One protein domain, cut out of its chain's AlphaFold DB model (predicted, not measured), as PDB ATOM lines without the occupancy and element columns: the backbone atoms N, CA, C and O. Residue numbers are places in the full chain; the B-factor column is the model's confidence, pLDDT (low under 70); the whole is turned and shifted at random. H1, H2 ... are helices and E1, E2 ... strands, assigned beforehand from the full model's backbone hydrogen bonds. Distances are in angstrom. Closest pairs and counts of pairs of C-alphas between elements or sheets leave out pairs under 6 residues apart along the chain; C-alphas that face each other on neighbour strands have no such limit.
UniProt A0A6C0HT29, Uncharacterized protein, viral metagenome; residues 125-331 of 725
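What this domain is: This is residues 125 to 331 of the 725 residues of an uncharacterized protein of viral metagenome (UniProt A0A6C0HT29). A small two-stranded ladder, E1 and E2, lies near the middle, with H1 packed over both strands and H5 by E1. At one end H6 crosses H8 and meets H7, at the other H3 and a loop whose residues 195 to 200 stick out make an arm, and H9 packs on a separate hairpin, E3 and E4. The 207 printed residues hold nine named helices and four strands, in the order H1 E1 H2 H3 H4 E2 H5 E3 E4 H6 H7 H8 H9; both sheets are antiparallel pairs and the class is mostly helix. The whole is compact, with a radius of gyration of the C-alphas of 19.1 A and spans of 62 by 43 by 35 A.

How they stand to each other: H1, residues 126 to 134, touches H4, residues 204 to 217, through residues 211 to 215 of H4 alone, with Ile 134 and Gly 215 closest at 6.1 A between C-alphas, at a steep tilt of 61 degrees, opposite ways. E1, residues 155 to 159, is antiparallel to E2, residues 218 to 222, with N 156 and O 221 2.9 A apart, within hydrogen-bond range. H2, residues 163 to 169, is close to but not clearly touching H4, with the C-alphas of Ala 166 and Glu 217 closest at 7.2 A. H3, residues 176 to 190, is close to but not clearly touching H4, about perpendicular at 80 degrees; the closest C-alphas, of Leu 180 and Lys 207, are 7.7 A apart. H5, residues 223 to 229, touches H6, residues 246 to 260, through residues 252 to 256 of H6 alone; the closest C-alphas, of Lys 229 and Ile 252, are 6.0 A apart. E3, residues 235 to 238, and E4, residues 241 to 244, form an antiparallel hairpin with N 236 and O 243 2.8 A apart, within hydrogen-bond range. H7, residues 276 to 282, touches H6 at Tyr 279 and Ser 260, C-alphas 4.8 A apart and closest. H8, residues 288 to 302, touches H6 at a steep tilt of 57 degrees, opposite ways, with the C-alphas of Leu 253 and Ile 295 closest at 6.5 A. The closest C-alphas of E4 and H9, residues 313 to 326, are those of Phe 242 and Thr 318, 5.3 A apart. In each of the nine helices every O i to N i+4 pair is within hydrogen-bond range.

Where its parts are: H1 begins at C-alpha 126, (77.501, 20.091, -9.712). H3 is 21.6 A long, H4 20.0 A, H6 21.3 A and H8 20.9 A. H9, 19.8 A, ends at C-alpha 326, (93.419, -6.514, -13.591).

The domain as a whole: The printed part has no cut. The C-alphas of Asn 198 and Thr 287, the two farthest apart, are 63.8 A apart. The links H1 to E1, H3 to H4 and H6 to H7 are long. Mean pLDDT of the printed part is 81.3; residue 125 and residues 174 to 202, 261 to 272 and 328 to 331 are under 70.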
ATOM      1  N   GLY A 125      72.818  19.036  -9.358       66.94
ATOM      2  CA  GLY A 125      73.664  20.218  -9.492       66.94
ATOM      3  C   GLY A 125      75.098  19.935  -9.039       66.94
ATOM      4  O   GLY A 125      75.319  19.425  -7.941       66.94
ATOM      5  N   VAL A 126      76.058  20.326  -9.875       71.88
ATOM      6  CA  VAL A 126      77.501  20.091  -9.712       71.88
ATOM      7  C   VAL A 126      78.030  20.444  -8.304       71.88
ATOM      8  O   VAL A 126      78.656  19.590  -7.679       71.88
ATOM      9  N   PRO A 127      77.729  21.616  -7.703       73.06
ATOM     10  CA  PRO A 127      78.232  21.941  -6.361       73.06
ATOM     11  C   PRO A 127      77.680  21.029  -5.256       73.06
ATOM     12  O   PRO A 127      78.413  20.645  -4.346       73.06
ATOM     13  N   GLN A 128      76.403  20.645  -5.359       76.56
ATOM     14  CA  GLN A 128      75.756  19.768  -4.384       76.56
ATOM     15  C   GLN A 128      76.365  18.361  -4.416       76.56
ATOM     16  O   GLN A 128      76.446  17.712  -3.376       76.56
ATOM     17  N   GLN A 129      76.798  17.888  -5.590       73.25
ATOM     18  CA  GLN A 129      77.468  16.594  -5.721       73.25
ATOM     19  C   GLN A 129      78.801  16.589  -4.969       73.25
ATOM     20  O   GLN A 129      78.998  15.710  -4.134       73.25
ATOM     21  N   CYS A 130      79.665  17.592  -5.158       83.06
ATOM     22  CA  CYS A 130      80.902  17.667  -4.375       83.06
ATOM     23  C   CYS A 130      80.635  17.783  -2.871       83.06
ATOM     24  O   CYS A 130      81.266  17.065  -2.099       83.06
ATOM     25  N   GLU A 131      79.688  18.622  -2.438       83.19
ATOM     26  CA  GLU A 131      79.389  18.753  -1.006       83.19
ATOM     27  C   GLU A 131      78.942  17.420  -0.388       83.19
ATOM     28  O   GLU A 131      79.399  17.058   0.696       83.19
ATOM     29  N   ASN A 132      78.105  16.659  -1.100       80.00
ATOM     30  CA  ASN A 132      77.638  15.355  -0.634       80.00
ATOM     31  C   ASN A 132      78.752  14.293  -0.609       80.00
ATOM     32  O   ASN A 132      78.667  13.347   0.170       80.00
ATOM     33  N   VAL A 133      79.745  14.400  -1.495       84.31
ATOM     34  CA  VAL A 133      80.738  13.344  -1.737       84.31
ATOM     35  C   VAL A 133      82.043  13.585  -0.992       84.31
ATOM     36  O   VAL A 133      82.524  12.709  -0.278       84.31
ATOM     37  N   ILE A 134      82.638  14.761  -1.185       88.38
ATOM     38  CA  ILE A 134      83.957  15.121  -0.651       88.38
ATOM     39  C   ILE A 134      83.873  16.137   0.493       88.38
ATOM     40  O   ILE A 134      84.905  16.546   1.024       88.38
ATOM     41  N   GLY A 135      82.657  16.517   0.892       88.44
ATOM     42  CA  GLY A 135      82.397  17.421   2.002       88.44
ATOM     43  C   GLY A 135      82.354  18.895   1.608       88.44
ATOM     44  O   GLY A 135      82.586  19.288   0.459       88.44
ATOM     45  N   ARG A 136      82.028  19.724   2.604       88.50
ATOM     46  CA  ARG A 136      81.876  21.170   2.441       88.50
ATOM     47  C   ARG A 136      83.180  21.842   2.042       88.50
ATOM     48  O   ARG A 136      84.271  21.454   2.449       88.50
ATOM     49  N   PHE A 137      83.017  22.878   1.236       91.25
ATOM     50  CA  PHE A 137      84.084  23.789   0.890       91.25
ATOM     51  C   PHE A 137      84.375  24.745   2.052       91.25
ATOM     52  O   PHE A 137      83.493  25.498   2.462       91.25
ATOM     53  N   ASP A 138      85.627  24.770   2.510       92.94
ATOM     54  CA  ASP A 138      86.115  25.710   3.516       92.94
ATOM     55  C   ASP A 138      87.031  26.745   2.851       92.94
ATOM     56  O   ASP A 138      88.166  26.456   2.450       92.94
ATOM     57  N   THR A 139      86.543  27.981   2.731       94.25
ATOM     58  CA  THR A 139      87.259  29.069   2.051       94.25
ATOM     59  C   THR A 139      88.631  29.324   2.678       94.25
ATOM     60  O   THR A 139      88.762  29.514   3.883       94.25
ATOM     61  N   GLY A 140      89.677  29.337   1.848       93.00
ATOM     62  CA  GLY A 140      91.067  29.539   2.262       93.00
ATOM     63  C   GLY A 140      91.736  28.323   2.916       93.00
ATOM     64  O   GLY A 140      92.947  28.361   3.137       93.00
ATOM     65  N   VAL A 141      90.991  27.245   3.178       95.00
ATOM     66  CA  VAL A 141      91.510  25.981   3.730       95.00
ATOM     67  C   VAL A 141      91.518  24.899   2.655       95.00
ATOM     68  O   VAL A 141      92.543  24.253   2.435       95.00
ATOM     69  N   THR A 142      90.401  24.725   1.946       94.50
ATOM     70  CA  THR A 142      90.300  23.768   0.845       94.50
ATOM     71  C   THR A 142      91.255  24.168  -0.275       94.50
ATOM     72  O   THR A 142      91.244  25.299  -0.769       94.50
ATOM     73  N   THR A 143      92.103  23.226  -0.686       95.62
ATOM     74  CA  THR A 143      93.066  23.439  -1.769       95.62
ATOM     75  C   THR A 143      92.520  22.911  -3.086       95.62
ATOM     76  O   THR A 143      91.876  21.867  -3.138       95.62
ATOM     77  N   CYS A 144      92.795  23.635  -4.168       95.88
ATOM     78  CA  CYS A 144      92.491  23.185  -5.517       95.88
ATOM     79  C   CYS A 144      93.355  21.973  -5.860       95.88
ATOM     80  O   CYS A 144      94.585  22.059  -5.828       95.88
ATOM     81  N   TYR A 145      92.731  20.857  -6.233       96.12
ATOM     82  CA  TYR A 145      93.473  19.624  -6.503       96.12
ATOM     83  C   TYR A 145      94.397  19.731  -7.731       96.12
ATOM     84  O   TYR A 145      95.396  19.018  -7.807       96.12
ATOM     85  N   ILE A 146      94.115  20.648  -8.666       96.00
ATOM     86  CA  ILE A 146      94.912  20.844  -9.885       96.00
ATOM     87  C   ILE A 146      96.173  21.655  -9.582       96.00
ATOM     88  O   ILE A 146      97.284  21.189  -9.832       96.00
ATOM     89  N   CYS A 147      96.030  22.862  -9.023       95.44
ATOM     90  CA  CYS A 147      97.158  23.781  -8.823       95.44
ATOM     91  C   CYS A 147      97.766  23.728  -7.409       95.44
ATOM     92  O   CYS A 147      98.876  24.211  -7.198       95.44
ATOM     93  N   GLY A 148      97.072  23.137  -6.434       94.94
ATOM     94  CA  GLY A 148      97.535  22.977  -5.051       94.94
ATOM     95  C   GLY A 148      97.477  24.237  -4.185       94.94
ATOM     96  O   GLY A 148      98.008  24.226  -3.078       94.94
ATOM     97  N   PHE A 149      96.872  25.326  -4.665       95.38
ATOM     98  CA  PHE A 149      96.692  26.544  -3.872       95.38
ATOM     99  C   PHE A 149      95.354  26.531  -3.125       95.38
ATOM    100  O   PHE A 149      94.395  25.952  -3.641       95.38
ATOM    101  N   PRO A 150      95.258  27.181  -1.950       95.44
ATOM    102  CA  PRO A 150      93.979  27.421  -1.293       95.44
ATOM    103  C   PRO A 150      93.018  28.174  -2.211       95.44
ATOM    104  O   PRO A 150      93.434  29.070  -2.947       95.44
ATOM    105  N   ILE A 151      91.744  27.814  -2.163       93.81
ATOM    106  CA  ILE A 151      90.691  28.507  -2.900       93.81
ATOM    107  C   ILE A 151      90.079  29.541  -1.954       93.81
ATOM    108  O   ILE A 151      89.476  29.183  -0.944       93.81
ATOM    109  N   THR A 152      90.268  30.824  -2.246       92.62
ATOM    110  CA  THR A 152      89.674  31.941  -1.482       92.62
ATOM    111  C   THR A 152      88.468  32.559  -2.193       92.62
ATOM    112  O   THR A 152      87.739  33.351  -1.601       92.62
ATOM    113  N   THR A 153      88.264  32.188  -3.456       87.94
ATOM    114  CA  THR A 153      87.184  32.623  -4.342       87.94
ATOM    115  C   THR A 153      86.100  31.543  -4.446       87.94
ATOM    116  O   THR A 153      86.113  30.553  -3.713       87.94
ATOM    117  N   ILE A 154      85.132  31.739  -5.345       85.19
ATOM    118  CA  ILE A 154      84.052  30.779  -5.598       85.19
ATOM    119  C   ILE A 154      84.665  29.473  -6.144       85.19
ATOM    120  O   ILE A 154      85.245  29.499  -7.236       85.19
ATOM    121  N   PRO A 155      84.559  28.343  -5.420       90.56
ATOM    122  CA  PRO A 155      85.052  27.063  -5.903       90.56
ATOM    123  C   PRO A 155      84.153  26.549  -7.030       90.56
ATOM    124  O   PRO A 155      82.956  26.837  -7.078       90.56
ATOM    125  N   GLU A 156      84.713  25.712  -7.893       90.69
ATOM    126  CA  GLU A 156      83.924  24.854  -8.765       90.69
ATOM    127  C   GLU A 156      84.183  23.394  -8.394       90.69
ATOM    128  O   GLU A 156      85.303  22.994  -8.062       90.69
ATOM    129  N   CYS A 157      83.104  22.617  -8.396       90.31
ATOM    130  CA  CYS A 157      83.190  21.175  -8.282       90.31
ATOM    131  C   CYS A 157      83.612  20.620  -9.640       90.31
ATOM    132  O   CYS A 157      82.992  20.939 -10.659       90.31
ATOM    133  N   GLU A 158      84.683  19.839  -9.643       89.69
ATOM    134  CA  GLU A 158      85.328  19.368 -10.856       89.69
ATOM    135  C   GLU A 158      85.479  17.849 -10.868       89.69
ATOM    136  O   GLU A 158      85.694  17.219  -9.827       89.69
ATOM    137  N   HIS A 159      85.368  17.301 -12.075       90.25
ATOM    138  CA  HIS A 159      85.584  15.897 -12.400       90.25
ATOM    139  C   HIS A 159      87.063  15.635 -12.677       90.25
ATOM    140  O   HIS A 159      87.719  16.371 -13.422       90.25
ATOM    141  N   VAL A 160      87.622  14.596 -12.065       93.56
ATOM    142  CA  VAL A 160      89.005  14.184 -12.319       93.56
ATOM    143  C   VAL A 160      89.138  13.649 -13.742       93.56
ATOM    144  O   VAL A 160      90.070  14.063 -14.439       93.56
ATOM    145  N   LEU A 161      88.201  12.808 -14.181       91.06
ATOM    146  CA  LEU A 161      88.090  12.326 -15.552       91.06
ATOM    147  C   LEU A 161      87.195  13.260 -16.383       91.06
ATOM    148  O   LEU A 161      86.340  13.967 -15.858       91.06
ATOM    149  N   PRO A 162      87.335  13.281 -17.714       86.06
ATOM    150  CA  PRO A 162      86.267  13.769 -18.584       86.06
ATOM    151  C   PRO A 162      84.958  13.022 -18.292       86.06
ATOM    152  O   PRO A 162      84.982  11.812 -18.061       86.06
ATOM    153  N   VAL A 163      83.808  13.700 -18.347       79.44
ATOM    154  CA  VAL A 163      82.528  13.138 -17.858       79.44
ATOM    155  C   VAL A 163      82.161  11.827 -18.555       79.44
ATOM    156  O   VAL A 163      81.693  10.895 -17.905       79.44
ATOM    157  N   PHE A 164      82.423  11.717 -19.861       77.19
ATOM    158  CA  PHE A 164      82.156  10.480 -20.598       77.19
ATOM    159  C   PHE A 164      83.025   9.315 -20.100       77.19
ATOM    160  O   PHE A 164      82.546   8.192 -20.007       77.19
ATOM    161  N   LYS A 165      84.290   9.577 -19.744       84.50
ATOM    162  CA  LYS A 165      85.205   8.572 -19.187       84.50
ATOM    163  C   LYS A 165      84.821   8.214 -17.766       84.50
ATOM    164  O   LYS A 165      84.919   7.052 -17.406       84.50
ATOM    165  N   ALA A 166      84.358   9.186 -16.988       85.94
ATOM    166  CA  ALA A 166      83.811   8.949 -15.663       85.94
ATOM    167  C   ALA A 166      82.584   8.020 -15.736       85.94
ATOM    168  O   ALA A 166      82.519   7.053 -14.993       85.94
ATOM    169  N   ALA A 167      81.658   8.262 -16.672       78.81
ATOM    170  CA  ALA A 167      80.486   7.410 -16.914       78.81
ATOM    171  C   ALA A 167      80.841   6.019 -17.466       78.81
ATOM    172  O   ALA A 167      80.098   5.063 -17.283       78.81
ATOM    173  N   MET A 168      81.954   5.931 -18.190       80.56
ATOM    174  CA  MET A 168      82.420   4.694 -18.795       80.56
ATOM    175  C   MET A 168      83.173   3.834 -17.784       80.56
ATOM    176  O   MET A 168      82.856   2.674 -17.602       80.56
ATOM    177  N   TYR A 169      84.183   4.375 -17.113       85.88
ATOM    178  CA  TYR A 169      85.096   3.578 -16.296       85.88
ATOM    179  C   TYR A 169      84.697   3.447 -14.828       85.88
ATOM    180  O   TYR A 169      85.256   2.610 -14.120       85.88
ATOM    181  N   LEU A 170      83.799   4.309 -14.362       85.94
ATOM    182  CA  LEU A 170      83.283   4.300 -13.004       85.94
ATOM    183  C   LEU A 170      81.778   4.067 -13.089       85.94
ATOM    184  O   LEU A 170      81.138   4.448 -14.068       85.94
ATOM    185  N   HIS A 171      81.174   3.549 -12.027       76.12
ATOM    186  CA  HIS A 171      79.741   3.274 -12.004       76.12
ATOM    187  C   HIS A 171      78.892   4.552 -11.926       76.12
ATOM    188  O   HIS A 171      77.699   4.473 -11.656       76.12
ATOM    189  N   LEU A 172      79.468   5.733 -12.151       75.81
ATOM    190  CA  LEU A 172      78.820   7.024 -11.973       75.81
ATOM    191  C   LEU A 172      77.587   7.188 -12.863       75.81
ATOM    192  O   LEU A 172      77.499   6.656 -13.964       75.81
ATOM    193  N   TYR A 173      76.634   7.985 -12.375       71.50
ATOM    194  CA  TYR A 173      75.416   8.378 -13.097       71.50
ATOM    195  C   TYR A 173      74.387   7.266 -13.366       71.50
ATOM    196  O   TYR A 173      73.424   7.499 -14.097       71.50
ATOM    197  N   ARG A 174      74.497   6.105 -12.713       68.38
ATOM    198  CA  ARG A 174      73.417   5.098 -12.689       68.38
ATOM    199  C   ARG A 174      72.162   5.611 -11.970       68.38
ATOM    200  O   ARG A 174      72.254   6.469 -11.087       68.38
ATOM    201  N   ASP A 175      70.998   5.045 -12.299       61.16
ATOM    202  CA  ASP A 175      69.719   5.354 -11.629       61.16
ATOM    203  C   ASP A 175      69.803   5.190 -10.107       61.16
ATOM    204  O   ASP A 175      69.375   6.072  -9.352       61.16
ATOM    205  N   ASP A 176      70.502   4.141  -9.681       61.94
ATOM    206  CA  ASP A 176      70.766   3.775  -8.289       61.94
ATOM    207  C   ASP A 176      71.398   4.916  -7.456       61.94
ATOM    208  O   ASP A 176      71.211   4.987  -6.238       61.94
ATOM    209  N   TYR A 177      72.111   5.866  -8.083       65.94
ATOM    210  CA  TYR A 177      72.745   6.991  -7.375       65.94
ATOM    211  C   TYR A 177      71.744   7.938  -6.743       65.94
ATOM    212  O   TYR A 177      71.999   8.483  -5.665       65.94
ATOM    213  N   LYS A 178      70.617   8.174  -7.417       64.56
ATOM    214  CA  LYS A 178      69.599   9.094  -6.906       64.56
ATOM    215  C   LYS A 178      69.066   8.580  -5.570       64.56
ATOM    216  O   LYS A 178      68.947   9.352  -4.618       64.56
ATOM    217  N   THR A 179      68.862   7.269  -5.486       64.94
ATOM    218  CA  THR A 179      68.404   6.560  -4.293       64.94
ATOM    219  C   THR A 179      69.418   6.660  -3.151       64.94
ATOM    220  O   THR A 179      69.034   6.947  -2.018       64.94
ATOM    221  N   LEU A 180      70.724   6.537  -3.433       65.06
ATOM    222  CA  LEU A 180      71.780   6.655  -2.411       65.06
ATOM    223  C   LEU A 180      71.821   8.026  -1.739       65.06
ATOM    224  O   LEU A 180      71.853   8.117  -0.511       65.06
ATOM    225  N   PHE A 181      71.789   9.101  -2.529       64.75
ATOM    226  CA  PHE A 181      71.836  10.456  -1.978       64.75
ATOM    227  C   PHE A 181      70.548  10.842  -1.241       64.75
ATOM    228  O   PHE A 181      70.591  11.651  -0.314       64.75
ATOM    229  N   GLN A 182      69.404  10.279  -1.636       66.19
ATOM    230  CA  GLN A 182      68.130  10.506  -0.953       66.19
ATOM    231  C   GLN A 182      68.062   9.750   0.382       66.19
ATOM    232  O   GLN A 182      67.670  10.338   1.391       66.19
ATOM    233  N   GLN A 183      68.519   8.496   0.437       62.19
ATOM    234  CA  GLN A 183      68.549   7.709   1.677       62.19
ATOM    235  C   GLN A 183      69.444   8.347   2.753       62.19
ATOM    236  O   GLN A 183      69.013   8.485   3.901       62.19
ATOM    237  N   ASP A 184      70.647   8.808   2.387       60.97
ATOM    238  CA  ASP A 184      71.587   9.412   3.346       60.97
ATOM    239  C   ASP A 184      71.061  10.754   3.904       60.97
ATOM    240  O   ASP A 184      71.175  11.007   5.107       60.97
ATOM    241  N   LYS A 185      70.398  11.583   3.080       58.44
ATOM    242  CA  LYS A 185      69.777  12.841   3.543       58.44
ATOM    243  C   LYS A 185      68.613  12.604   4.500       58.44
ATOM    244  O   LYS A 185      68.449  13.349   5.465       58.44
ATOM    245  N   THR A 186      67.812  11.571   4.260       54.66
ATOM    246  CA  THR A 186      66.617  11.322   5.076       54.66
ATOM    247  C   THR A 186      66.971  10.684   6.419       54.66
ATOM    248  O   THR A 186      66.423  11.087   7.446       54.66
ATOM    249  N   LYS A 187      67.991   9.810   6.450       57.03
ATOM    250  CA  LYS A 187      68.585   9.325   7.708       57.03
ATOM    251  C   LYS A 187      69.221  10.447   8.528       57.03
ATOM    252  O   LYS A 187      68.991  10.503   9.734       57.03
ATOM    253  N   GLN A 188      69.992  11.340   7.900       55.66
ATOM    254  CA  GLN A 188      70.634  12.453   8.614       55.66
ATOM    255  C   GLN A 188      69.631  13.460   9.182       55.66
ATOM    256  O   GLN A 188      69.847  13.965  10.279       55.66
ATOM    257  N   ASN A 189      68.543  13.742   8.462       51.59
ATOM    258  CA  ASN A 189      67.599  14.780   8.873       51.59
ATOM    259  C   ASN A 189      66.527  14.292   9.854       51.59
ATOM    260  O   ASN A 189      66.074  15.084  10.675       51.59
ATOM    261  N   PHE A 190      66.118  13.022   9.788       49.91
ATOM    262  CA  PHE A 190      64.966  12.547  10.562       49.91
ATOM    263  C   PHE A 190      65.264  11.367  11.489       49.91
ATOM    264  O   PHE A 190      64.422  11.039  12.316       49.91
ATOM    265  N   GLY A 191      66.434  10.723  11.393       46.97
ATOM    266  CA  GLY A 191      66.753   9.545  12.215       46.97
ATOM    267  C   GLY A 191      65.816   8.350  11.987       46.97
ATOM    268  O   GLY A 191      65.832   7.402  12.766       46.97
ATOM    269  N   ILE A 192      64.996   8.396  10.932       45.22
ATOM    270  CA  ILE A 192      64.044   7.354  10.561       45.22
ATOM    271  C   ILE A 192      64.699   6.490   9.483       45.22
ATOM    272  O   ILE A 192      65.052   6.976   8.406       45.22
ATOM    273  N   ASP A 193      64.852   5.198   9.771       51.72
ATOM    274  CA  ASP A 193      65.099   4.191   8.742       51.72
ATOM    275  C   ASP A 193      63.832   4.079   7.890       51.72
ATOM    276  O   ASP A 193      62.864   3.428   8.287       51.72
ATOM    277  N   ILE A 194      63.819   4.742   6.733       47.41
ATOM    278  CA  ILE A 194      62.747   4.565   5.753       47.41
ATOM    279  C   ILE A 194      62.831   3.126   5.244       47.41
ATOM    280  O   ILE A 194      63.719   2.774   4.470       47.41
ATOM    281  N   LYS A 195      61.914   2.294   5.738       46.84
ATOM    282  CA  LYS A 195      61.615   0.953   5.233       46.84
ATOM    283  C   LYS A 195      60.470   1.033   4.218       46.84
ATOM    284  O   LYS A 195      59.483   0.332   4.361       46.84
ATOM    285  N   ASP A 196      60.596   1.898   3.222       42.75
ATOM    286  CA  ASP A 196      59.730   1.908   2.040       42.75
ATOM    287  C   ASP A 196      60.650   1.643   0.843       42.75
ATOM    288  O   ASP A 196      61.735   2.215   0.775       42.75
ATOM    289  N   SER A 197      60.361   0.779  -0.121       42.38
ATOM    290  CA  SER A 197      59.156   0.018  -0.452       42.38
ATOM    291  C   SER A 197      59.601  -1.019  -1.489       42.38
ATOM    292  O   SER A 197      59.999  -0.580  -2.553       42.38
ATOM    293  N   ASN A 198      59.587  -2.329  -1.209       46.22
ATOM    294  CA  ASN A 198      59.777  -3.460  -2.158       46.22
ATOM    295  C   ASN A 198      60.924  -3.447  -3.208       46.22
ATOM    296  O   ASN A 198      61.125  -4.462  -3.871       46.22
ATOM    297  N   ASP A 199      61.711  -2.385  -3.339       52.62
ATOM    298  CA  ASP A 199      62.851  -2.280  -4.231       52.62
ATOM    299  C   ASP A 199      64.067  -2.803  -3.484       52.62
ATOM    300  O   ASP A 199      64.406  -2.330  -2.395       52.62
ATOM    301  N   ASN A 200      64.697  -3.826  -4.058       51.97
ATOM    302  CA  ASN A 200      65.867  -4.482  -3.495       51.97
ATOM    303  C   ASN A 200      66.875  -3.433  -2.993       51.97
ATOM    304  O   ASN A 200      67.399  -2.662  -3.804       51.97
ATOM    305  N   PRO A 201      67.145  -3.361  -1.675       60.44
ATOM    306  CA  PRO A 201      68.065  -2.374  -1.140       60.44
ATOM    307  C   PRO A 201      69.421  -2.559  -1.813       60.44
ATOM    308  O   PRO A 201      69.930  -3.676  -1.886       60.44
ATOM    309  N   ILE A 202      69.993  -1.455  -2.306       64.12
ATOM    310  CA  ILE A 202      71.341  -1.454  -2.883       64.12
ATOM    311  C   ILE A 202      72.274  -2.130  -1.879       64.12
ATOM    312  O   ILE A 202      72.367  -1.684  -0.731       64.12
ATOM    313  N   ASP A 203      72.938  -3.191  -2.332       74.62
ATOM    314  CA  ASP A 203      73.885  -3.966  -1.539       74.62
ATOM    315  C   ASP A 203      74.939  -3.047  -0.901       74.62
ATOM    316  O   ASP A 203      75.474  -2.140  -1.544       74.62
ATOM    317  N   ASP A 204      75.250  -3.266   0.378       76.81
ATOM    318  CA  ASP A 204      76.192  -2.435   1.131       76.81
ATOM    319  C   ASP A 204      77.596  -2.455   0.510       76.81
ATOM    320  O   ASP A 204      78.312  -1.451   0.574       76.81
ATOM    321  N   SER A 205      77.979  -3.561  -0.142       73.94
ATOM    322  CA  SER A 205      79.221  -3.636  -0.922       73.94
ATOM    323  C   SER A 205      79.204  -2.639  -2.082       73.94
ATOM    324  O   SER A 205      80.123  -1.827  -2.227       73.94
ATOM    325  N   LEU A 206      78.115  -2.625  -2.857       73.12
ATOM    326  CA  LEU A 206      77.930  -1.678  -3.952       73.12
ATOM    327  C   LEU A 206      77.936  -0.239  -3.422       73.12
ATOM    328  O   LEU A 206      78.665   0.594  -3.947       73.12
ATOM    329  N   LYS A 207      77.255   0.057  -2.308       79.19
ATOM    330  CA  LYS A 207      77.310   1.396  -1.683       79.19
ATOM    331  C   LYS A 207      78.737   1.855  -1.385       79.19
ATOM    332  O   LYS A 207      79.060   3.023  -1.610       79.19
ATOM    333  N   GLN A 208      79.589   0.967  -0.872       83.06
ATOM    334  CA  GLN A 208      80.988   1.292  -0.581       83.06
ATOM    335  C   GLN A 208      81.796   1.549  -1.854       83.06
ATOM    336  O   GLN A 208      82.578   2.502  -1.885       83.06
ATOM    337  N   ILE A 209      81.582   0.750  -2.905       82.75
ATOM    338  CA  ILE A 209      82.206   0.957  -4.219       82.75
ATOM    339  C   ILE A 209      81.826   2.335  -4.763       82.75
ATOM    340  O   ILE A 209      82.710   3.127  -5.079       82.75
ATOM    341  N   LEU A 210      80.533   2.667  -4.765       82.44
ATOM    342  CA  LEU A 210      80.043   3.935  -5.304       82.44
ATOM    343  C   LEU A 210      80.573   5.126  -4.499       82.44
ATOM    344  O   LEU A 210      81.020   6.109  -5.084       82.44
ATOM    345  N   LYS A 211      80.611   5.035  -3.160       84.44
ATOM    346  CA  LYS A 211      81.230   6.072  -2.312       84.44
ATOM    347  C   LYS A 211      82.721   6.243  -2.613       84.44
ATOM    348  O   LYS A 211      83.196   7.377  -2.666       84.44
ATOM    349  N   LYS A 212      83.451   5.145  -2.838       89.50
ATOM    350  CA  LYS A 212      84.870   5.184  -3.217       89.50
ATOM    351  C   LYS A 212      85.062   5.865  -4.572       89.50
ATOM    352  O   LYS A 212      85.865   6.785  -4.660       89.50
ATOM    353  N   GLU A 213      84.322   5.457  -5.600       91.00
ATOM    354  CA  GLU A 213      84.418   6.028  -6.949       91.00
ATOM    355  C   GLU A 213      84.035   7.506  -6.990       91.00
ATOM    356  O   GLU A 213      84.759   8.311  -7.568       91.00
ATOM    357  N   LEU A 214      82.960   7.893  -6.299       88.12
ATOM    358  CA  LEU A 214      82.589   9.297  -6.123       88.12
ATOM    359  C   LEU A 214      83.737  10.088  -5.475       88.12
ATOM    360  O   LEU A 214      84.105  11.166  -5.939       88.12
ATOM    361  N   GLY A 215      84.335   9.537  -4.418       91.31
ATOM    362  CA  GLY A 215      85.481  10.137  -3.743       91.31
ATOM    363  C   GLY A 215      86.740  10.220  -4.609       91.31
ATOM    364  O   GLY A 215      87.587  11.069  -4.336       91.31
ATOM    365  N   LEU A 216      86.882   9.390  -5.644       93.31
ATOM    366  CA  LEU A 216      87.963   9.489  -6.629       93.31
ATOM    367  C   LEU A 216      87.664  10.568  -7.671       93.31
ATOM    368  O   LEU A 216      88.547  11.370  -7.965       93.31
ATOM    369  N   GLU A 217      86.427  10.613  -8.162       92.38
ATOM    370  CA  GLU A 217      86.040  11.451  -9.295       92.38
ATOM    371  C   GLU A 217      85.859  12.926  -8.939       92.38
ATOM    372  O   GLU A 217      86.302  13.799  -9.678       92.38
ATOM    373  N   TYR A 218      85.230  13.229  -7.805       92.38
ATOM    374  CA  TYR A 218      84.891  14.608  -7.465       92.38
ATOM    375  C   TYR A 218      86.021  15.287  -6.685       92.38
ATOM    376  O   TYR A 218      86.555  14.741  -5.705       92.38
ATOM    377  N   LYS A 219      86.384  16.510  -7.091       95.06
ATOM    378  CA  LYS A 219      87.381  17.357  -6.417       95.06
ATOM    379  C   LYS A 219      86.998  18.838  -6.463       95.06
ATOM    380  O   LYS A 219      86.400  19.318  -7.417       95.06
ATOM    381  N   TRP A 220      87.415  19.590  -5.445       95.31
ATOM    382  CA  TRP A 220      87.321  21.051  -5.463       95.31
ATOM    383  C   TRP A 220      88.453  21.659  -6.293       95.31
ATOM    384  O   TRP A 220      89.629  21.328  -6.104       95.31
ATOM    385  N   ALA A 221      88.107  22.588  -7.181       95.06
ATOM    386  CA  ALA A 221      89.060  23.328  -7.994       95.06
ATOM    387  C   ALA A 221      88.751  24.829  -7.998       95.06
ATOM    388  O   ALA A 221      87.617  25.263  -7.789       95.06
ATOM    389  N   HIS A 222      89.772  25.643  -8.282       93.94
ATOM    390  CA  HIS A 222      89.522  27.010  -8.737       93.94
ATOM    391  C   HIS A 222      88.747  26.956 -10.047       93.94
ATOM    392  O   HIS A 222      89.090  26.164 -10.930       93.94
ATOM    393  N   ARG A 223      87.802  27.882 -10.213       89.94
ATOM    394  CA  ARG A 223      87.046  28.086 -11.453       89.94
ATOM    395  C   ARG A 223      87.926  28.082 -12.707       89.94
ATOM    396  O   ARG A 223      87.611  27.421 -13.689       89.94
ATOM    397  N   CYS A 224      89.080  28.747 -12.658       89.38
ATOM    398  CA  CYS A 224      89.978  28.802 -13.814       89.38
ATOM    399  C   CYS A 224      90.810  27.561 -14.044       89.38
ATOM    400  O   CYS A 224      91.080  27.225 -15.193       89.38
ATOM    401  N   CYS A 225      91.155  26.829 -12.993       93.31
ATOM    402  CA  CYS A 225      91.784  25.529 -13.171       93.31
ATOM    403  C   CYS A 225      90.803  24.539 -13.817       93.31
ATOM    404  O   CYS A 225      91.196  23.848 -14.753       93.31
ATOM    405  N   ASN A 226      89.541  24.538 -13.368       91.12
ATOM    406  CA  ASN A 226      88.466  23.735 -13.948       91.12
ATOM    407  C   ASN A 226      88.268  24.062 -15.439       91.12
ATOM    408  O   ASN A 226      88.478  23.210 -16.293       91.12
ATOM    409  N   GLN A 227      87.989  25.324 -15.781       87.25
ATOM    410  CA  GLN A 227      87.728  25.717 -17.173       87.25
ATOM    411  C   GLN A 227      88.903  25.461 -18.129       87.25
ATOM    412  O   GLN A 227      88.688  25.141 -19.296       87.25
ATOM    413  N   ILE A 228      90.148  25.600 -17.658       88.81
ATOM    414  CA  ILE A 228      91.337  25.337 -18.483       88.81
ATOM    415  C   ILE A 228      91.536  23.839 -18.721       88.81
ATOM    416  O   ILE A 228      91.930  23.462 -19.829       88.81
ATOM    417  N   LYS A 229      91.287  22.999 -17.705       90.25
ATOM    418  CA  LYS A 229      91.294  21.541 -17.857       90.25
ATOM    419  C   LYS A 229      90.161  21.115 -18.795       90.25
ATOM    420  O   LYS A 229      90.425  20.484 -19.819       90.25
ATOM    421  N   GLY A 230      88.928  21.502 -18.473       84.94
ATOM    422  CA  GLY A 230      87.724  21.119 -19.203       84.94
ATOM    423  C   GLY A 230      87.641  19.602 -19.396       84.94
ATOM    424  O   GLY A 230      87.876  18.826 -18.472       84.94
ATOM    425  N   GLU A 231      87.387  19.187 -20.638       75.06
ATOM    426  CA  GLU A 231      87.308  17.775 -21.053       75.06
ATOM    427  C   GLU A 231      88.682  17.129 -21.312       75.06
ATOM    428  O   GLU A 231      88.761  16.007 -21.810       75.06
ATOM    429  N   THR A 232      89.780  17.832 -21.025       85.94
ATOM    430  CA  THR A 232      91.126  17.291 -21.231       85.94
ATOM    431  C   THR A 232      91.476  16.337 -20.089       85.94
ATOM    432  O   THR A 232      91.384  16.703 -18.915       85.94
ATOM    433  N   ASP A 233      91.892  15.121 -20.430       88.38
ATOM    434  CA  ASP A 233      92.219  14.081 -19.456       88.38
ATOM    435  C   ASP A 233      93.653  14.237 -18.919       88.38
ATOM    436  O   ASP A 233      94.584  14.546 -19.662       88.38
ATOM    437  N   PHE A 234      93.848  13.992 -17.623       94.12
ATOM    438  CA  PHE A 234      95.187  13.830 -17.050       94.12
ATOM    439  C   PHE A 234      95.722  12.408 -17.226       94.12
ATOM    440  O   PHE A 234      96.882  12.147 -16.913       94.12
ATOM    441  N   ILE A 235      94.886  11.483 -17.686       94.00
ATOM    442  CA  ILE A 235      95.176  10.062 -17.785       94.00
ATOM    443  C   ILE A 235      95.153   9.652 -19.249       94.00
ATOM    444  O   ILE A 235      94.285  10.042 -20.027       94.00
ATOM    445  N   LYS A 236      96.099   8.797 -19.610       91.75
ATOM    446  CA  LYS A 236      96.093   8.056 -20.861       91.75
ATOM    447  C   LYS A 236      96.074   6.567 -20.579       91.75
ATOM    448  O   LYS A 236      96.573   6.105 -19.549       91.75
ATOM    449  N   TYR A 237      95.510   5.834 -21.518       86.12
ATOM    450  CA  TYR A 237      95.613   4.395 -21.541       86.12
ATOM    451  C   TYR A 237      96.690   3.994 -22.543       86.12
ATOM    452  O   TYR A 237      96.596   4.342 -23.715       86.12
ATOM    453  N   GLU A 238      97.726   3.297 -22.089       82.94
ATOM    454  CA  GLU A 238      98.850   2.913 -22.942       82.94
ATOM    455  C   GLU A 238      99.405   1.567 -22.478       82.94
ATOM    456  O   GLU A 238      99.559   1.334 -21.281       82.94
ATOM    457  N   ASN A 239      99.723   0.672 -23.417       81.38
ATOM    458  CA  ASN A 239     100.283  -0.656 -23.117       81.38
ATOM    459  C   ASN A 239      99.439  -1.490 -22.135       81.38
ATOM    460  O   ASN A 239      99.973  -2.282 -21.356       81.38
ATOM    461  N   GLY A 240      98.118  -1.318 -22.166       76.38
ATOM    462  CA  GLY A 240      97.215  -2.063 -21.302       76.38
ATOM    463  C   GLY A 240      97.149  -1.546 -19.861       76.38
ATOM    464  O   GLY A 240      96.684  -2.284 -18.990       76.38
ATOM    465  N   SER A 241      97.587  -0.324 -19.571       88.38
ATOM    466  CA  SER A 241      97.390   0.279 -18.252       88.38
ATOM    467  C   SER A 241      97.031   1.757 -18.330       88.38
ATOM    468  O   SER A 241      97.414   2.488 -19.245       88.38
ATOM    469  N   PHE A 242      96.276   2.200 -17.328       92.06
ATOM    470  CA  PHE A 242      96.004   3.603 -17.067       92.06
ATOM    471  C   PHE A 242      97.212   4.241 -16.394       92.06
ATOM    472  O   PHE A 242      97.708   3.746 -15.378       92.06
ATOM    473  N   GLN A 243      97.671   5.362 -16.934       94.62
ATOM    474  CA  GLN A 243      98.776   6.135 -16.379       94.62
ATOM    475  C   GLN A 243      98.581   7.628 -16.628       94.62
ATOM    476  O   GLN A 243      97.776   8.025 -17.465       94.62
ATOM    477  N   LEU A 244      99.323   8.480 -15.917       95.19
ATOM    478  CA  LEU A 244      99.290   9.919 -16.187       95.19
ATOM    479  C   LEU A 244      99.762  10.198 -17.618       95.19
ATOM    480  O   LEU A 244     100.843   9.768 -18.035       95.19
ATOM    481  N   ASP A 245      99.004  11.020 -18.326       95.06
ATOM    482  CA  ASP A 245      99.486  11.695 -19.512       95.06
ATOM    483  C   ASP A 245     100.357  12.892 -19.111       95.06
ATOM    484  O   ASP A 245      99.883  14.003 -18.853       95.06
ATOM    485  N   TYR A 246     101.667  12.651 -19.033       95.25
ATOM    486  CA  TYR A 246     102.638  13.672 -18.649       95.25
ATOM    487  C   TYR A 246     102.593  14.900 -19.566       95.25
ATOM    488  O   TYR A 246     102.663  16.025 -19.075       95.25
ATOM    489  N   HIS A 247     102.474  14.702 -20.882       94.81
ATOM    490  CA  HIS A 247     102.503  15.802 -21.847       94.81
ATOM    491  C   HIS A 247     101.277  16.696 -21.663       94.81
ATOM    492  O   HIS A 247     101.404  17.895 -21.416       94.81
ATOM    493  N   THR A 248     100.096  16.084 -21.673       93.38
ATOM    494  CA  THR A 248      98.824  16.786 -21.499       93.38
ATOM    495  C   THR A 248      98.738  17.477 -20.137       93.38
ATOM    496  O   THR A 248      98.331  18.636 -20.041       93.38
ATOM    497  N   THR A 249      99.234  16.833 -19.076       95.69
ATOM    498  CA  THR A 249      99.298  17.436 -17.737       95.69
ATOM    499  C   THR A 249     100.211  18.664 -17.707       95.69
ATOM    500  O   THR A 249      99.837  19.704 -17.155       95.69
ATOM    501  N   VAL A 250     101.403  18.582 -18.312       96.06
ATOM    502  CA  VAL A 250     102.326  19.723 -18.433       96.06
ATOM    503  C   VAL A 250     101.662  20.873 -19.188       96.06
ATOM    504  O   VAL A 250     101.784  22.022 -18.761       96.06
ATOM    505  N   ASP A 251     100.938  20.584 -20.265       94.44
ATOM    506  CA  ASP A 251     100.253  21.590 -21.073       94.44
ATOM    507  C   ASP A 251      99.123  22.285 -20.316       94.44
ATOM    508  O   ASP A 251      99.067  23.518 -20.303       94.44
ATOM    509  N   ILE A 252      98.280  21.537 -19.601       93.44
ATOM    510  CA  ILE A 252      97.227  22.104 -18.743       93.44
ATOM    511  C   ILE A 252      97.846  23.016 -17.676       93.44
ATOM    512  O   ILE A 252      97.449  24.175 -17.530       93.44
ATOM    513  N   LEU A 253      98.873  22.543 -16.967       95.50
ATOM    514  CA  LEU A 253      99.555  23.328 -15.936       95.50
ATOM    515  C   LEU A 253     100.250  24.570 -16.523       95.50
ATOM    516  O   LEU A 253     100.218  25.650 -15.928       95.50
ATOM    517  N   ASN A 254     100.834  24.459 -17.718       93.50
ATOM    518  CA  ASN A 254     101.387  25.592 -18.455       93.50
ATOM    519  C   ASN A 254     100.311  26.620 -18.808       93.50
ATOM    520  O   ASN A 254     100.562  27.822 -18.658       93.50
ATOM    521  N   ARG A 255      99.143  26.169 -19.276       90.44
ATOM    522  CA  ARG A 255      97.999  27.026 -19.609       90.44
ATOM    523  C   ARG A 255      97.457  27.719 -18.369       90.44
ATOM    524  O   ARG A 255      97.211  28.915 -18.452       90.44
ATOM    525  N   ILE A 256      97.384  27.053 -17.215       91.25
ATOM    526  CA  ILE A 256      96.984  27.672 -15.938       91.25
ATOM    527  C   ILE A 256      97.913  28.841 -15.578       91.25
ATOM    528  O   ILE A 256      97.445  29.959 -15.373       91.25
ATOM    529  N   ILE A 257      99.234  28.629 -15.604       90.31
ATOM    530  CA  ILE A 257     100.226  29.684 -15.307       90.31
ATOM    531  C   ILE A 257     100.163  30.834 -16.320       90.31
ATOM    532  O   ILE A 257     100.420  31.989 -15.986       90.31
ATOM    533  N   SER A 258      99.901  30.520 -17.589       86.00
ATOM    534  CA  SER A 258      99.916  31.521 -18.662       86.00
ATOM    535  C   SER A 258      98.611  32.313 -18.715       86.00
ATOM    536  O   SER A 258      98.630  33.492 -19.052       86.00
ATOM    537  N   SER A 259      97.484  31.688 -18.373       78.75
ATOM    538  CA  SER A 259      96.156  32.317 -18.360       78.75
ATOM    539  C   SER A 259      95.960  33.192 -17.135       78.75
ATOM    540  O   SER A 259      95.332  34.241 -17.231       78.75
ATOM    541  N   SER A 260      96.589  32.847 -16.008       73.06
ATOM    542  CA  SER A 260      96.579  33.729 -14.847       73.06
ATOM    543  C   SER A 260      97.257  35.070 -15.146       73.06
ATOM    544  O   SER A 260      96.856  36.076 -14.587       73.06
ATOM    545  N   LYS A 261      98.253  35.108 -16.047       69.12
ATOM    546  CA  LYS A 261      99.047  36.305 -16.387       69.12
ATOM    547  C   LYS A 261      98.436  37.211 -17.466       69.12
ATOM    548  O   LYS A 261      99.068  38.199 -17.829       69.12
ATOM    549  N   SER A 262      97.272  36.866 -18.019       62.81
ATOM    550  CA  SER A 262      96.570  37.733 -18.978       62.81
ATOM    551  C   SER A 262      96.173  39.035 -18.296       62.81
ATOM    552  O   SER A 262      95.616  39.001 -17.203       62.81
ATOM    553  N   ASP A 263      96.464  40.157 -18.941       58.28
ATOM    554  CA  ASP A 263      96.225  41.491 -18.403       58.28
ATOM    555  C   ASP A 263      94.737  41.710 -18.077       58.28
ATOM    556  O   ASP A 263      93.872  41.440 -18.910       58.28
ATOM    557  N   VAL A 264      94.441  42.226 -16.880       58.75
ATOM    558  CA  VAL A 264      93.076  42.448 -16.348       58.75
ATOM    559  C   VAL A 264      92.239  43.339 -17.276       58.75
ATOM    560  O   VAL A 264      91.011  43.272 -17.284       58.75
ATOM    561  N   ASN A 265      92.918  44.145 -18.094       60.06
ATOM    562  CA  ASN A 265      92.320  45.120 -18.999       60.06
ATOM    563  C   ASN A 265      92.101  44.599 -20.428       60.06
ATOM    564  O   ASN A 265      91.333  45.201 -21.176       60.06
ATOM    565  N   ASN A 266      92.719  43.476 -20.806       53.25
ATOM    566  CA  ASN A 266      92.515  42.845 -22.105       53.25
ATOM    567  C   ASN A 266      91.743  41.547 -21.890       53.25
ATOM    568  O   ASN A 266      92.335  40.497 -21.635       53.25
ATOM    569  N   LYS A 267      90.410  41.614 -22.013       52.28
ATOM    570  CA  LYS A 267      89.594  40.413 -22.229       52.28
ATOM    571  C   LYS A 267      90.248  39.636 -23.369       52.28
ATOM    572  O   LYS A 267      90.260  40.118 -24.498       52.28
ATOM    573  N   ARG A 268      90.844  38.480 -23.079       54.16
ATOM    574  CA  ARG A 268      91.351  37.630 -24.152       54.16
ATOM    575  C   ARG A 268      90.179  37.223 -25.041       54.16
ATOM    576  O   ARG A 268      89.101  36.905 -24.541       54.16
ATOM    577  N   GLU A 269      90.423  37.194 -26.345       51.38
ATOM    578  CA  GLU A 269      89.477  36.681 -27.345       51.38
ATOM    579  C   GLU A 269      89.134  35.195 -27.117       51.38
ATOM    580  O   GLU A 269      88.100  34.729 -27.583       51.38
ATOM    581  N   ASP A 270      89.962  34.461 -26.358       57.91
ATOM    582  CA  ASP A 270      89.763  33.043 -26.030       57.91
ATOM    583  C   ASP A 270      88.736  32.783 -24.907       57.91
ATOM    584  O   ASP A 270      88.366  31.631 -24.677       57.91
ATOM    585  N   GLY A 271      88.259  33.823 -24.209       57.50
ATOM    586  CA  GLY A 271      87.246  33.698 -23.156       57.50
ATOM    587  C   GLY A 271      87.693  32.931 -21.900       57.50
ATOM    588  O   GLY A 271      86.841  32.562 -21.092       57.50
ATOM    589  N   ILE A 272      88.995  32.682 -21.710       63.56
ATOM    590  CA  ILE A 272      89.509  31.948 -20.541       63.56
ATOM    591  C   ILE A 272      89.353  32.805 -19.276       63.56
ATOM    592  O   ILE A 272      89.664  33.998 -19.282       63.56
ATOM    593  N   CYS A 273      88.872  32.220 -18.172       74.06
ATOM    594  CA  CYS A 273      88.580  33.018 -16.984       74.06
ATOM    595  C   CYS A 273      89.810  33.573 -16.261       74.06
ATOM    596  O   CYS A 273      90.918  33.031 -16.304       74.06
ATOM    597  N   TYR A 274      89.549  34.658 -15.533       77.44
ATOM    598  CA  TYR A 274      90.473  35.344 -14.646       77.44
ATOM    599  C   TYR A 274      90.067  35.113 -13.183       77.44
ATOM    600  O   TYR A 274      88.909  35.321 -12.817       77.44
ATOM    601  N   ASP A 275      91.028  34.703 -12.354       81.75
ATOM    602  CA  ASP A 275      90.893  34.605 -10.897       81.75
ATOM    603  C   ASP A 275      92.027  35.431 -10.248       81.75
ATOM    604  O   ASP A 275      93.202  35.075 -10.414       81.75
ATOM    605  N   PRO A 276      91.709  36.540  -9.549       81.44
ATOM    606  CA  PRO A 276      92.715  37.431  -8.972       81.44
ATOM    607  C   PRO A 276      93.610  36.759  -7.923       81.44
ATOM    608  O   PRO A 276      94.815  37.004  -7.907       81.44
ATOM    609  N   ASP A 277      93.058  35.904  -7.056       83.38
ATOM    610  CA  ASP A 277      93.836  35.234  -6.003       83.38
ATOM    611  C   ASP A 277      94.796  34.215  -6.619       83.38
ATOM    612  O   ASP A 277      95.982  34.161  -6.276       83.38
ATOM    613  N   LEU A 278      94.310  33.453  -7.600       87.56
ATOM    614  CA  LEU A 278      95.143  32.513  -8.334       87.56
ATOM    615  C   LEU A 278      96.259  33.237  -9.102       87.56
ATOM    616  O   LEU A 278      97.401  32.771  -9.108       87.56
ATOM    617  N   TYR A 279      95.967  34.395  -9.703       86.50
ATOM    618  CA  TYR A 279      96.976  35.239 -10.348       86.50
ATOM    619  C   TYR A 279      98.056  35.708  -9.378       86.50
ATOM    620  O   TYR A 279      99.243  35.518  -9.650       86.50
ATOM    621  N   GLU A 280      97.666  36.259  -8.233       88.25
ATOM    622  CA  GLU A 280      98.594  36.747  -7.212       88.25
ATOM    623  C   GLU A 280      99.536  35.644  -6.707       88.25
ATOM    624  O   GLU A 280     100.714  35.890  -6.436       88.25
ATOM    625  N   ARG A 281      99.058  34.398  -6.651       89.44
ATOM    626  CA  ARG A 281      99.879  33.234  -6.290       89.44
ATOM    627  C   ARG A 281     100.765  32.749  -7.429       89.44
ATOM    628  O   ARG A 281     101.868  32.277  -7.174       89.44
ATOM    629  N   LEU A 282     100.310  32.843  -8.675       89.81
ATOM    630  CA  LEU A 282     101.049  32.362  -9.844       89.81
ATOM    631  C   LEU A 282     102.045  33.386 -10.397       89.81
ATOM    632  O   LEU A 282     103.026  32.989 -11.028       89.81
ATOM    633  N   LYS A 283     101.869  34.687 -10.135       86.94
ATOM    634  CA  LYS A 283     102.792  35.731 -10.618       86.94
ATOM    635  C   LYS A 283     104.209  35.574 -10.065       86.94
ATOM    636  O   LYS A 283     105.163  35.920 -10.750       86.94
ATOM    637  N   ILE A 284     104.364  34.977  -8.876       88.62
ATOM    638  CA  ILE A 284     105.684  34.678  -8.284       88.62
ATOM    639  C   ILE A 284     106.468  33.635  -9.101       88.62
ATOM    640  O   ILE A 284     107.688  33.515  -8.953       88.62
ATOM    641  N   ILE A 285     105.768  32.883  -9.961       90.44
ATOM    642  CA  ILE A 285     106.301  31.932 -10.941       90.44
ATOM    643  C   ILE A 285     106.596  32.693 -12.248       90.44
ATOM    644  O   ILE A 285     106.053  32.422 -13.321       90.44
ATOM    645  N   ASP A 286     107.430  33.720 -12.141       87.38
ATOM    646  CA  ASP A 286     107.787  34.669 -13.200       87.38
ATOM    647  C   ASP A 286     108.844  34.124 -14.172       87.38
ATOM    648  O   ASP A 286     108.786  34.414 -15.365       87.38
ATOM    649  N   THR A 287     109.767  33.288 -13.695       92.38
ATOM    650  CA  THR A 287     110.846  32.729 -14.520       92.38
ATOM    651  C   THR A 287     110.532  31.341 -15.076       92.38
ATOM    652  O   THR A 287     109.799  30.543 -14.483       92.38
ATOM    653  N   LYS A 288     111.169  31.006 -16.207       93.12
ATOM    654  CA  LYS A 288     111.095  29.676 -16.837       93.12
ATOM    655  C   LYS A 288     111.500  28.550 -15.873       93.12
ATOM    656  O   LYS A 288     110.852  27.505 -15.850       93.12
ATOM    657  N   ASP A 289     112.512  28.780 -15.038       95.25
ATOM    658  CA  ASP A 289     112.996  27.786 -14.073       95.25
ATOM    659  C   ASP A 289     112.026  27.567 -12.915       95.25
ATOM    660  O   ASP A 289     111.767  26.420 -12.540       95.25
ATOM    661  N   LYS A 290     111.444  28.641 -12.362       94.94
ATOM    662  CA  LYS A 290     110.394  28.522 -11.340       94.94
ATOM    663  C   LYS A 290     109.175  27.796 -11.905       94.94
ATOM    664  O   LYS A 290     108.639  26.920 -11.231       94.94
ATOM    665  N   LYS A 291     108.793  28.099 -13.154       94.81
ATOM    666  CA  LYS A 291     107.707  27.421 -13.877       94.81
ATOM    667  C   LYS A 291     107.956  25.919 -13.962       94.81
ATOM    668  O   LYS A 291     107.137  25.137 -13.491       94.81
ATOM    669  N   LYS A 292     109.119  25.520 -14.483       95.69
ATOM    670  CA  LYS A 292     109.510  24.110 -14.614       95.69
ATOM    671  C   LYS A 292     109.510  23.388 -13.263       95.69
ATOM    672  O   LYS A 292     108.985  22.284 -13.170       95.69
ATOM    673  N   LYS A 293     110.059  24.016 -12.215       96.38
ATOM    674  CA  LYS A 293     110.089  23.450 -10.855       96.38
ATOM    675  C   LYS A 293     108.693  23.275 -10.259       96.38
ATOM    676  O   LYS A 293     108.430  22.248  -9.645       96.38
ATOM    677  N   TRP A 294     107.813  24.260 -10.429       95.88
ATOM    678  CA  TRP A 294     106.444  24.176  -9.925       95.88
ATOM    679  C   TRP A 294     105.642  23.092 -10.648       95.88
ATOM    680  O   TRP A 294     105.008  22.285  -9.978       95.88
ATOM    681  N   ILE A 295     105.736  23.017 -11.984       96.31
ATOM    682  CA  ILE A 295     105.063  21.978 -12.781       96.31
ATOM    683  C   ILE A 295     105.536  20.588 -12.357       96.31
ATOM    684  O   ILE A 295     104.702  19.744 -12.049       96.31
ATOM    685  N   ALA A 296     106.853  20.367 -12.272       96.19
ATOM    686  CA  ALA A 296     107.405  19.085 -11.837       96.19
ATOM    687  C   ALA A 296     106.888  18.694 -10.443       96.19
ATOM    688  O   ALA A 296     106.308  17.627 -10.283       96.19
ATOM    689  N   LYS A 297     106.971  19.610  -9.467       96.00
ATOM    690  CA  LYS A 297     106.447  19.374  -8.115       96.00
ATOM    691  C   LYS A 297     104.944  19.082  -8.114       96.00
ATOM    692  O   LYS A 297     104.473  18.305  -7.290       96.00
ATOM    693  N   ARG A 298     104.167  19.738  -8.979       96.19
ATOM    694  CA  ARG A 298     102.720  19.520  -9.044       96.19
ATOM    695  C   ARG A 298     102.390  18.154  -9.629       96.19
ATOM    696  O   ARG A 298     101.527  17.486  -9.075       96.19
ATOM    697  N   ILE A 299     103.099  17.728 -10.670       96.25
ATOM    698  CA  ILE A 299     102.987  16.375 -11.226       96.25
ATOM    699  C   ILE A 299     103.347  15.332 -10.164       96.25
ATOM    700  O   ILE A 299     102.562  14.415  -9.944       96.25
ATOM    701  N   ASP A 300     104.445  15.535  -9.427       94.38
ATOM    702  CA  ASP A 300     104.848  14.637  -8.336       94.38
ATOM    703  C   ASP A 300     103.752  14.497  -7.266       94.38
ATOM    704  O   ASP A 300     103.555  13.413  -6.733       94.38
ATOM    705  N   ILE A 301     103.022  15.576  -6.951       94.69
ATOM    706  CA  ILE A 301     101.893  15.535  -6.004       94.69
ATOM    707  C   ILE A 301     100.666  14.859  -6.625       94.69
ATOM    708  O   ILE A 301      99.991  14.083  -5.960       94.69
ATOM    709  N   LEU A 302     100.347  15.151  -7.886       94.44
ATOM    710  CA  LEU A 302      99.215  14.527  -8.578       94.44
ATOM    711  C   LEU A 302      99.396  13.009  -8.707       94.44
ATOM    712  O   LEU A 302      98.406  12.282  -8.672       94.44
ATOM    713  N   GLN A 303     100.641  12.544  -8.811       93.94
ATOM    714  CA  GLN A 303     101.011  11.133  -8.909       93.94
ATOM    715  C   GLN A 303     101.658  10.565  -7.636       93.94
ATOM    716  O   GLN A 303     102.280   9.503  -7.705       93.94
ATOM    717  N   SER A 304     101.576  11.243  -6.487       91.94
ATOM    718  CA  SER A 304     102.332  10.812  -5.308       91.94
ATOM    719  C   SER A 304     101.912   9.415  -4.844       91.94
ATOM    720  O   SER A 304     100.750   9.008  -4.941       91.94
ATOM    721  N   VAL A 305     102.890   8.675  -4.322       78.62
ATOM    722  CA  VAL A 305     102.713   7.360  -3.705       78.62
ATOM    723  C   VAL A 305     103.401   7.400  -2.342       78.62
ATOM    724  O   VAL A 305     104.607   7.632  -2.252       78.62
ATOM    725  N   ASN A 306     102.639   7.199  -1.271       80.44
ATOM    726  CA  ASN A 306     103.107   7.226   0.108       80.44
ATOM    727  C   ASN A 306     103.149   5.800   0.674       80.44
ATOM    728  O   ASN A 306     102.123   5.148   0.832       80.44
ATOM    729  N   ASN A 307     104.349   5.293   0.978       78.12
ATOM    730  CA  ASN A 307     104.567   3.910   1.439       78.12
ATOM    731  C   ASN A 307     103.987   2.834   0.499       78.12
ATOM    732  O   ASN A 307     103.507   1.800   0.957       78.12
ATOM    733  N   GLY A 308     104.036   3.077  -0.812       75.12
ATOM    734  CA  GLY A 308     103.467   2.169  -1.811       75.12
ATOM    735  C   GLY A 308     101.951   2.283  -1.979       75.12
ATOM    736  O   GLY A 308     101.411   1.568  -2.807       75.12
ATOM    737  N   VAL A 309     101.283   3.174  -1.238       72.75
ATOM    738  CA  VAL A 309      99.855   3.479  -1.392       72.75
ATOM    739  C   VAL A 309      99.717   4.796  -2.151       72.75
ATOM    740  O   VAL A 309     100.326   5.789  -1.736       72.75
ATOM    741  N   PRO A 310      98.962   4.859  -3.254       81.88
ATOM    742  CA  PRO A 310      98.666   6.113  -3.926       81.88
ATOM    743  C   PRO A 310      98.043   7.141  -2.993       81.88
ATOM    744  O   PRO A 310      97.103   6.869  -2.253       81.88
ATOM    745  N   ASP A 311      98.629   8.329  -3.029       89.81
ATOM    746  CA  ASP A 311      98.240   9.492  -2.229       89.81
ATOM    747  C   ASP A 311      97.851  10.665  -3.146       89.81
ATOM    748  O   ASP A 311      97.047  11.528  -2.795       89.81
ATOM    749  N   GLY A 312      98.379  10.670  -4.373       92.88
ATOM    750  CA  GLY A 312      98.016  11.607  -5.420       92.88
ATOM    751  C   GLY A 312      96.654  11.281  -6.023       92.88
ATOM    752  O   GLY A 312      96.265  10.121  -6.160       92.88
ATOM    753  N   VAL A 313      95.918  12.318  -6.426       95.12
ATOM    754  CA  VAL A 313      94.580  12.155  -7.024       95.12
ATOM    755  C   VAL A 313      94.639  11.301  -8.293       95.12
ATOM    756  O   VAL A 313      93.807  10.416  -8.469       95.12
ATOM    757  N   ILE A 314      95.646  11.517  -9.149       96.12
ATOM    758  CA  ILE A 314      95.778  10.781 -10.410       96.12
ATOM    759  C   ILE A 314      96.314   9.368 -10.179       96.12
ATOM    760  O   ILE A 314      95.836   8.426 -10.807       96.12
ATOM    761  N   SER A 315      97.271   9.181  -9.267       95.44
ATOM    762  CA  SER A 315      97.746   7.833  -8.921       95.44
ATOM    763  C   SER A 315      96.636   6.990  -8.288       95.44
ATOM    764  O   SER A 315      96.505   5.822  -8.631       95.44
ATOM    765  N   SER A 316      95.783   7.586  -7.450       95.31
ATOM    766  CA  SER A 316      94.667   6.884  -6.800       95.31
ATOM    767  C   SER A 316      93.644   6.361  -7.806       95.31
ATOM    768  O   SER A 316      93.234   5.205  -7.731       95.31
ATOM    769  N   ILE A 317      93.232   7.195  -8.767       95.38
ATOM    770  CA  ILE A 317      92.257   6.773  -9.778       95.38
ATOM    771  C   ILE A 317      92.886   5.828 -10.811       95.38
ATOM    772  O   ILE A 317      92.262   4.842 -11.175       95.38
ATOM    773  N   THR A 318      94.137   6.048 -11.237       95.38
ATOM    774  CA  THR A 318      94.805   5.128 -12.177       95.38
ATOM    775  C   THR A 318      95.057   3.761 -11.552       95.38
ATOM    776  O   THR A 318      94.825   2.754 -12.213       95.38
ATOM    777  N   GLU A 319      95.462   3.689 -10.280       94.81
ATOM    778  CA  GLU A 319      95.564   2.415  -9.560       94.81
ATOM    779  C   GLU A 319      94.194   1.756  -9.431       94.81
ATOM    780  O   GLU A 319      94.063   0.595  -9.798       94.81
ATOM    781  N   TYR A 320      93.158   2.495  -9.021       94.12
ATOM    782  CA  TYR A 320      91.800   1.957  -8.945       94.12
ATOM    783  C   TYR A 320      91.340   1.344 -10.277       94.12
ATOM    784  O   TYR A 320      90.834   0.221 -10.307       94.12
ATOM    785  N   LEU A 321      91.535   2.058 -11.387       91.75
ATOM    786  CA  LEU A 321      91.172   1.570 -12.716       91.75
ATOM    787  C   LEU A 321      92.013   0.353 -13.117       91.75
ATOM    788  O   LEU A 321      91.465  -0.619 -13.622       91.75
ATOM    789  N   ASN A 322      93.319   0.358 -12.846       92.06
ATOM    790  CA  ASN A 322      94.201  -0.772 -13.145       92.06
ATOM    791  C   ASN A 322      93.918  -2.005 -12.275       92.06
ATOM    792  O   ASN A 322      94.027  -3.123 -12.767       92.06
ATOM    793  N   GLU A 323      93.545  -1.831 -11.008       89.50
ATOM    794  CA  GLU A 323      93.144  -2.916 -10.110       89.50
ATOM    795  C   GLU A 323      91.850  -3.571 -10.584       89.50
ATOM    796  O   GLU A 323      91.751  -4.796 -10.604       89.50
ATOM    797  N   ASN A 324      90.850  -2.771 -10.965       80.50
ATOM    798  CA  ASN A 324      89.588  -3.307 -11.471       80.50
ATOM    799  C   ASN A 324      89.748  -3.895 -12.868       80.50
ATOM    800  O   ASN A 324      89.215  -4.975 -13.120       80.50
ATOM    801  N   LYS A 325      90.566  -3.271 -13.723       80.50
ATOM    802  CA  LYS A 325      90.979  -3.869 -14.988       80.50
ATOM    803  C   LYS A 325      91.669  -5.202 -14.742       80.50
ATOM    804  O   LYS A 325      91.288  -6.160 -15.374       80.50
ATOM    805  N   GLY A 326      92.640  -5.294 -13.833       73.38
ATOM    806  CA  GLY A 326      93.419  -6.514 -13.591       73.38
ATOM    807  C   GLY A 326      92.623  -7.689 -13.011       73.38
ATOM    808  O   GLY A 326      93.104  -8.819 -13.052       73.38
ATOM    809  N   LYS A 327      91.419  -7.440 -12.478       70.50
ATOM    810  CA  LYS A 327      90.449  -8.485 -12.091       70.50
ATOM    811  C   LYS A 327      89.656  -9.032 -13.279       70.50
ATOM    812  O   LYS A 327      88.985 -10.047 -13.140       70.50
ATOM    813  N   MET A 328      89.692  -8.333 -14.401       54.34
ATOM    814  CA  MET A 328      89.035  -8.674 -15.654       54.34
ATOM    815  C   MET A 328      90.122  -8.794 -16.735       54.34
ATOM    816  O   MET A 328      91.303  -8.540 -16.490       54.34
ATOM    817  N   SER A 329      89.774  -9.159 -17.962       57.91
ATOM    818  CA  SER A 329      90.642  -8.714 -19.055       57.91
ATOM    819  C   SER A 329      90.368  -7.269 -19.383       57.91
ATOM    820  O   SER A 329      89.334  -6.699 -19.044       57.91
ATOM    821  N   GLU A 330      91.256  -6.750 -20.210       61.47
ATOM    822  CA  GLU A 330      91.000  -5.598 -21.047       61.47
ATOM    823  C   GLU A 330      89.632  -5.601 -21.741       61.47
ATOM    824  O   GLU A 330      88.839  -4.719 -21.454       61.47
ATOM    825  N   GLY A 331      89.304  -6.563 -22.602       53.31
ATOM    826  CA  GLY A 331      88.079  -6.527 -23.413       53.31
ATOM    827  C   GLY A 331      86.794  -6.600 -22.596       53.31
ATOM    828  O   GLY A 331      85.793  -5.986 -22.956       53.31
TER     829      GLY A 331